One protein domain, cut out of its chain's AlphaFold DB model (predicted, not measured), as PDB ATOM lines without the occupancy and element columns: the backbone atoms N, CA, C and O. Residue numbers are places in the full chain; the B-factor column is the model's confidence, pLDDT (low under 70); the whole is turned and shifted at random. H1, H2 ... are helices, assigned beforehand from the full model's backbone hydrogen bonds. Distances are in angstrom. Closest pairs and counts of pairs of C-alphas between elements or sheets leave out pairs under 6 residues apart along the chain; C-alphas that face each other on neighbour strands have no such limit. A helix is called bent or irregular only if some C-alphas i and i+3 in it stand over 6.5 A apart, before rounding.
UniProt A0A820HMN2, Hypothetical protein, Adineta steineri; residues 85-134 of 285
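AT A GLANCE: This is residues 85 to 134 of the 285 residues of the protein "Hypothetical protein" of Adineta steineri (UniProt A0A820HMN2). A long helix, H1, sticks out with residues 85 to 97 as a free arm from a small compact head. The head is made of the last part of H1, the short helix H2, which turns off from it at a corner, the link that folds back from H2, and the short helix H3, which packs on residues 98 to 102 of H1. The printed part has 50 residues, with three named helices in the order H1, H2, H3 and no named strand, and its class is all helix. The whole is only just loose, close to compact, with a radius of gyration of the C-alphas of 12.0 A. It spans 40 by 19 by 15 A, and the arm of H1 makes the length.

HOW THE PARTS SIT: H1, residues 85 to 104, stands free with residues 85 to 97. A tight link of one residue, Tyr 105, leads to H2, residues 106 to 114. H1 and H2 are close but not clearly touching: their closest C-alphas, those of Lys 102 and Leu 109, are 7.6 A apart. Their lines are only just about perpendicular, at 72 degrees. A short link of 7 residues leads on to H3, residues 122 to 130. H3 touches H1, and H1 does so with residues 98 to 102 alone. The closest C-alphas of H1 and H3 are those of Leu 101 and Leu 125, 6.8 A apart. The lines of these two helices are also only just about perpendicular, at 71 degrees. H2 and H3 are near each other, with 6 pairs of C-alphas within 10 A, the closest at 8.3 A. In H1, H2 and H3 every O i to N i+4 pair is within hydrogen-bond range.

IN THESE COORDINATES: H1 begins at C-alpha 85, at (40.607, 87.333, 34.251), and ends at C-alpha 104, at (56.632, 65.379, 32.572), 27.2 A from first to last C-alpha. H2 runs from Ala 106 to Thr 114, 12.6 A. H3 runs from Pro 122 to Lys 130, also 12.6 A, and ends with C-alpha 130 at (49.475, 62.809, 43.517). No helix is bent or irregular.

THE WHOLE: The two C-alphas farthest apart are those of His 85 and Ser 115, at 40.1 A. Without residues 85 to 97, the body of 37 residues spans 21 by 16 by 15 A, with a radius of gyration of 8.6 A. The printed part has no cut, and neither of its two links is long. The mean pLDDT of the printed part is 84.1, and the model's confidence is low, under 70, at residues 85 to 94.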
ATOM      1  N   HIS A  85      39.412  87.779  33.524       52.19
ATOM      2  CA  HIS A  85      40.607  87.333  34.251       52.19
ATOM      3  C   HIS A  85      40.462  85.927  34.834       52.19
ATOM      4  O   HIS A  85      41.365  85.100  34.739       52.19
ATOM      5  N   LYS A  86      39.311  85.593  35.426       53.12
ATOM      6  CA  LYS A  86      39.184  84.315  36.130       53.12
ATOM      7  C   LYS A  86      39.042  83.128  35.187       53.12
ATOM      8  O   LYS A  86      39.605  82.084  35.493       53.12
ATOM      9  N   ASP A  87      38.338  83.253  34.064       52.09
ATOM     10  CA  ASP A  87      38.116  82.135  33.143       52.09
ATOM     11  C   ASP A  87      39.224  82.013  32.089       52.09
ATOM     12  O   ASP A  87      39.602  80.888  31.765       52.09
ATOM     13  N   ARG A  88      39.816  83.116  31.604       51.47
ATOM     14  CA  ARG A  88      40.894  83.061  30.599       51.47
ATOM     15  C   ARG A  88      42.218  82.615  31.223       51.47
ATOM     16  O   ARG A  88      42.790  81.638  30.749       51.47
ATOM     17  N   ASP A  89      42.613  83.186  32.362       51.34
ATOM     18  CA  ASP A  89      43.877  82.810  33.010       51.34
ATOM     19  C   ASP A  89      43.793  81.423  33.662       51.34
ATOM     20  O   ASP A  89      44.733  80.639  33.559       51.34
ATOM     21  N   THR A  90      42.656  81.031  34.265       58.16
ATOM     22  CA  THR A  90      42.563  79.679  34.855       58.16
ATOM     23  C   THR A  90      42.319  78.566  33.843       58.16
ATOM     24  O   THR A  90      42.762  77.445  34.101       58.16
ATOM     25  N   SER A  91      41.629  78.798  32.720       58.84
ATOM     26  CA  SER A  91      41.441  77.749  31.704       58.84
ATOM     27  C   SER A  91      42.708  77.526  30.883       58.84
ATOM     28  O   SER A  91      43.134  76.377  30.762       58.84
ATOM     29  N   ILE A  92      43.365  78.602  30.432       60.69
ATOM     30  CA  ILE A  92      44.644  78.533  29.718       60.69
ATOM     31  C   ILE A  92      45.709  77.920  30.635       60.69
ATOM     32  O   ILE A  92      46.338  76.937  30.245       60.69
ATOM     33  N   SER A  93      45.803  78.361  31.896       67.81
ATOM     34  CA  SER A  93      46.710  77.757  32.885       67.81
ATOM     35  C   SER A  93      46.400  76.280  33.157       67.81
ATOM     36  O   SER A  93      47.311  75.474  33.313       67.81
ATOM     37  N   ARG A  94      45.125  75.862  33.197       69.44
ATOM     38  CA  ARG A  94      44.768  74.443  33.400       69.44
ATOM     39  C   ARG A  94      45.138  73.571  32.207       69.44
ATOM     40  O   ARG A  94      45.560  72.438  32.431       69.44
ATOM     41  N   CYS A  95      44.946  74.065  30.986       73.38
ATOM     42  CA  CYS A  95      45.331  73.358  29.769       73.38
ATOM     43  C   CYS A  95      46.853  73.250  29.667       73.38
ATOM     44  O   CYS A  95      47.357  72.138  29.554       73.38
ATOM     45  N   GLN A  96      47.578  74.360  29.837       80.62
ATOM     46  CA  GLN A  96      49.045  74.377  29.858       80.62
ATOM     47  C   GLN A  96      49.601  73.436  30.928       80.62
ATOM     48  O   GLN A  96      50.347  72.518  30.614       80.62
ATOM     49  N   ARG A  97      49.109  73.535  32.168       81.00
ATOM     50  CA  ARG A  97      49.505  72.634  33.261       81.00
ATOM     51  C   ARG A  97      49.211  71.165  32.967       81.00
ATOM     52  O   ARG A  97      49.867  70.279  33.505       81.00
ATOM     53  N   ARG A  98      48.174  70.870  32.180       84.19
ATOM     54  CA  ARG A  98      47.853  69.495  31.787       84.19
ATOM     55  C   ARG A  98      48.846  68.984  30.750       84.19
ATOM     56  O   ARG A  98      49.274  67.843  30.887       84.19
ATOM     57  N   GLU A  99      49.202  69.807  29.771       86.44
ATOM     58  CA  GLU A  99      50.231  69.477  28.784       86.44
ATOM     59  C   GLU A  99      51.609  69.331  29.446       86.44
ATOM     60  O   GLU A  99      52.269  68.324  29.229       86.44
ATOM     61  N   GLU A 100      51.982  70.210  30.379       88.25
ATOM     62  CA  GLU A 100      53.202  70.072  31.195       88.25
ATOM     63  C   GLU A 100      53.245  68.759  31.989       88.25
ATOM     64  O   GLU A 100      54.285  68.122  32.119       88.25
ATOM     65  N   LEU A 101      52.112  68.325  32.553       89.19
ATOM     66  CA  LEU A 101      52.055  67.042  33.257       89.19
ATOM     67  C   LEU A 101      52.134  65.860  32.290       89.19
ATOM     68  O   LEU A 101      52.676  64.823  32.665       89.19
ATOM     69  N   LYS A 102      51.601  65.990  31.072       91.38
ATOM     70  CA  LYS A 102      51.740  64.954  30.043       91.38
ATOM     71  C   LYS A 102      53.187  64.818  29.594       91.38
ATOM     72  O   LYS A 102      53.663  63.694  29.507       91.38
ATOM     73  N   THR A 103      53.881  65.930  29.357       91.06
ATOM     74  CA  THR A 103      55.300  65.903  28.985       91.06
ATOM     75  C   THR A 103      56.150  65.375  30.138       91.06
ATOM     76  O   THR A 103      56.947  64.464  29.934       91.06
ATOM     77  N   LYS A 104      55.915  65.844  31.372       93.25
ATOM     78  CA  LYS A 104      56.632  65.379  32.572       93.25
ATOM     79  C   LYS A 104      56.476  63.878  32.831       93.25
ATOM     80  O   LYS A 104      57.420  63.250  33.296       93.25
ATOM     81  N   TYR A 105      55.295  63.316  32.571       94.56
ATOM     82  CA  TYR A 105      54.997  61.902  32.816       94.56
ATOM     83  C   TYR A 105      54.874  61.070  31.530       94.56
ATOM     84  O   TYR A 105      54.181  60.053  31.522       94.56
ATOM     85  N   ALA A 106      55.508  61.489  30.431       93.81
ATOM     86  CA  ALA A 106      55.341  60.851  29.125       93.81
ATOM     87  C   ALA A 106      55.688  59.350  29.150       93.81
ATOM     88  O   ALA A 106      54.911  58.525  28.668       93.81
ATOM     89  N   SER A 107      56.802  58.980  29.789       93.00
ATOM     90  CA  SER A 107      57.246  57.585  29.918       93.00
ATOM     91  C   SER A 107      56.265  56.732  30.732       93.00
ATOM     92  O   SER A 107      55.945  55.609  30.349       93.00
ATOM     93  N   GLN A 108      55.727  57.277  31.825       95.62
ATOM     94  CA  GLN A 108      54.728  56.616  32.667       95.62
ATOM     95  C   GLN A 108      53.398  56.451  31.926       95.62
ATOM     96  O   GLN A 108      52.739  55.422  32.044       95.62
ATOM     97  N   LEU A 109      52.994  57.452  31.143       94.25
ATOM     98  CA  LEU A 109      51.797  57.366  30.310       94.25
ATOM     99  C   LEU A 109      51.954  56.289  29.231       94.25
ATOM    100  O   LEU A 109      51.018  55.523  29.027       94.25
ATOM    101  N   ALA A 110      53.130  56.153  28.613       93.06
ATOM    102  CA  ALA A 110      53.396  55.065  27.673       93.06
ATOM    103  C   ALA A 110      53.251  53.679  28.338       93.06
ATOM    104  O   ALA A 110      52.564  52.812  27.799       93.06
ATOM    105  N   GLN A 111      53.789  53.493  29.551       93.69
ATOM    106  CA  GLN A 111      53.631  52.252  30.333       93.69
ATOM    107  C   GLN A 111      52.168  51.971  30.735       93.69
ATOM    108  O   GLN A 111      51.714  50.827  30.799       93.69
ATOM    109  N   LEU A 112      51.386  53.016  31.004       94.12
ATOM    110  CA  LEU A 112      49.958  52.875  31.293       94.12
ATOM    111  C   LEU A 112      49.154  52.528  30.035       94.12
ATOM    112  O   LEU A 112      48.196  51.756  30.121       94.12
ATOM    113  N   ALA A 113      49.544  53.066  28.880       93.25
ATOM    114  CA  ALA A 113      48.925  52.756  27.598       93.25
ATOM    115  C   ALA A 113      49.146  51.285  27.213       93.25
ATOM    116  O   ALA A 113      48.182  50.619  26.835       93.25
ATOM    117  N   THR A 114      50.357  50.746  27.406       92.38
ATOM    118  CA  THR A 114      50.636  49.309  27.199       92.38
ATOM    119  C   THR A 114      49.853  48.423  28.168       92.38
ATOM    120  O   THR A 114      49.385  47.355  27.789       92.38
ATOM    121  N   SER A 115      49.587  48.908  29.384       90.31
ATOM    122  CA  SER A 115      48.701  48.257  30.365       90.31
ATOM    123  C   SER A 115      47.194  48.395  30.037       90.31
ATOM    124  O   SER A 115      46.326  48.142  30.882       90.31
ATOM    125  N   GLY A 116      46.841  48.873  28.837       91.94
ATOM    126  CA  GLY A 116      45.459  49.050  28.378       91.94
ATOM    127  C   GLY A 116      44.684  50.128  29.146       91.94
ATOM    128  O   GLY A 116      43.454  50.069  29.270       91.94
ATOM    129  N   ILE A 117      45.367  51.089  29.775       91.62
ATOM    130  CA  ILE A 117      44.741  52.222  30.465       91.62
ATOM    131  C   ILE A 117      44.621  53.389  29.490       91.62
ATOM    132  O   ILE A 117      45.605  53.851  28.929       91.62
ATOM    133  N   ASN A 118      43.403  53.912  29.323       91.56
ATOM    134  CA  ASN A 118      43.192  55.127  28.542       91.56
ATOM    135  C   ASN A 118      43.801  56.336  29.283       91.56
ATOM    136  O   ASN A 118      43.254  56.805  30.290       91.56
ATOM    137  N   VAL A 119      44.932  56.808  28.758       90.44
ATOM    138  CA  VAL A 119      45.763  57.893  29.296       90.44
ATOM    139  C   VAL A 119      45.148  59.286  29.139       90.44
ATOM    140  O   VAL A 119      45.465  60.187  29.918       90.44
ATOM    141  N   ASP A 120      44.191  59.462  28.225       87.56
ATOM    142  CA  ASP A 120      43.537  60.753  27.972       87.56
ATOM    143  C   ASP A 120      42.551  61.152  29.067       87.56
ATOM    144  O   ASP A 120      42.058  62.286  29.117       87.56
ATOM    145  N   ARG A 121      42.251  60.244  29.997       88.75
ATOM    146  CA  ARG A 121      41.328  60.539  31.087       88.75
ATOM    147  C   ARG A 121      41.982  61.451  32.137       88.75
ATOM    148  O   ARG A 121      42.999  61.083  32.721       88.75
ATOM    149  N   PRO A 122      41.351  62.584  32.522       88.56
ATOM    150  CA  PRO A 122      41.929  63.544  33.475       88.56
ATOM    151  C   PRO A 122      42.290  62.981  34.859       88.56
ATOM    152  O   PRO A 122      43.074  63.588  35.589       88.56
ATOM    153  N   TRP A 123      41.692  61.856  35.265       92.06
ATOM    154  CA  TRP A 123      41.995  61.236  36.553       92.06
ATOM    155  C   TRP A 123      43.370  60.550  36.562       92.06
ATOM    156  O   TRP A 123      43.993  60.541  37.618       92.06
ATOM    157  N   VAL A 124      43.871  60.060  35.420       92.69
ATOM    158  CA  VAL A 124      45.181  59.388  35.311       92.69
ATOM    159  C   VAL A 124      46.300  60.359  35.677       92.69
ATOM    160  O   VAL A 124      47.040  60.124  36.628       92.69
ATOM    161  N   LEU A 125      46.329  61.525  35.023       92.25
ATOM    162  CA  LEU A 125      47.282  62.601  35.324       92.25
ATOM    163  C   LEU A 125      47.176  63.097  36.772       92.25
ATOM    164  O   LEU A 125      48.171  63.474  37.384       92.25
ATOM    165  N   ARG A 126      45.966  63.094  37.349       90.50
ATOM    166  CA  ARG A 126      45.760  63.488  38.748       90.50
ATOM    167  C   ARG A 126      46.377  62.483  39.719       90.50
ATOM    168  O   ARG A 126      46.932  62.910  40.726       90.50
ATOM    169  N   VAL A 127      46.253  61.186  39.438       93.00
ATOM    170  CA  VAL A 127      46.837  60.121  40.267       93.00
ATOM    171  C   VAL A 127      48.355  60.119  40.119       93.00
ATOM    172  O   VAL A 127      49.026  60.175  41.140       93.00
ATOM    173  N   LEU A 128      48.885  60.194  38.891       94.19
ATOM    174  CA  LEU A 128      50.330  60.310  38.650       94.19
ATOM    175  C   LEU A 128      50.927  61.508  39.383       94.19
ATOM    176  O   LEU A 128      51.895  61.361  40.111       94.19
ATOM    177  N   LYS A 129      50.298  62.683  39.296       93.31
ATOM    178  CA  LYS A 129      50.759  63.860  40.038       93.31
ATOM    179  C   LYS A 129      50.712  63.664  41.558       93.31
ATOM    180  O   LYS A 129      51.586  64.155  42.260       93.31
ATOM    181  N   LYS A 130      49.661  63.023  42.074       94.81
ATOM    182  CA  LYS A 130      49.475  62.809  43.517       94.81
ATOM    183  C   LYS A 130      50.471  61.794  44.084       94.81
ATOM    184  O   LYS A 130      50.826  61.902  45.249       94.81
ATOM    185  N   HIS A 131      50.871  60.822  43.273       94.00
ATOM    186  CA  HIS A 131      51.778  59.736  43.638       94.00
ATOM    187  C   HIS A 131      53.117  59.846  42.898       94.00
ATOM    188  O   HIS A 131      53.737  58.837  42.602       94.00
ATOM    189  N   GLU A 132      53.522  61.070  42.547       91.25
ATOM    190  CA  GLU A 132      54.846  61.405  42.001       91.25
ATOM    191  C   GLU A 132      55.305  60.587  40.777       91.25
ATOM    192  O   GLU A 132      56.490  60.495  40.485       91.25
ATOM    193  N   GLY A 133      54.365  60.072  39.986       91.06
ATOM    194  CA  GLY A 133      54.646  59.264  38.799       91.06
ATOM    195  C   GLY A 133      54.594  57.753  39.029       91.06
ATOM    196  O   GLY A 133      54.985  57.006  38.141       91.06
ATOM    197  N   ASP A 134      54.092  57.281  40.170       94.31
ATOM    198  CA  ASP A 134      53.917  55.850  40.423       94.31
ATOM    199  C   ASP A 134      52.831  55.239  39.511       94.31
ATOM    200  O   ASP A 134      51.626  55.478  39.665       94.31
TER     201      ASP A 134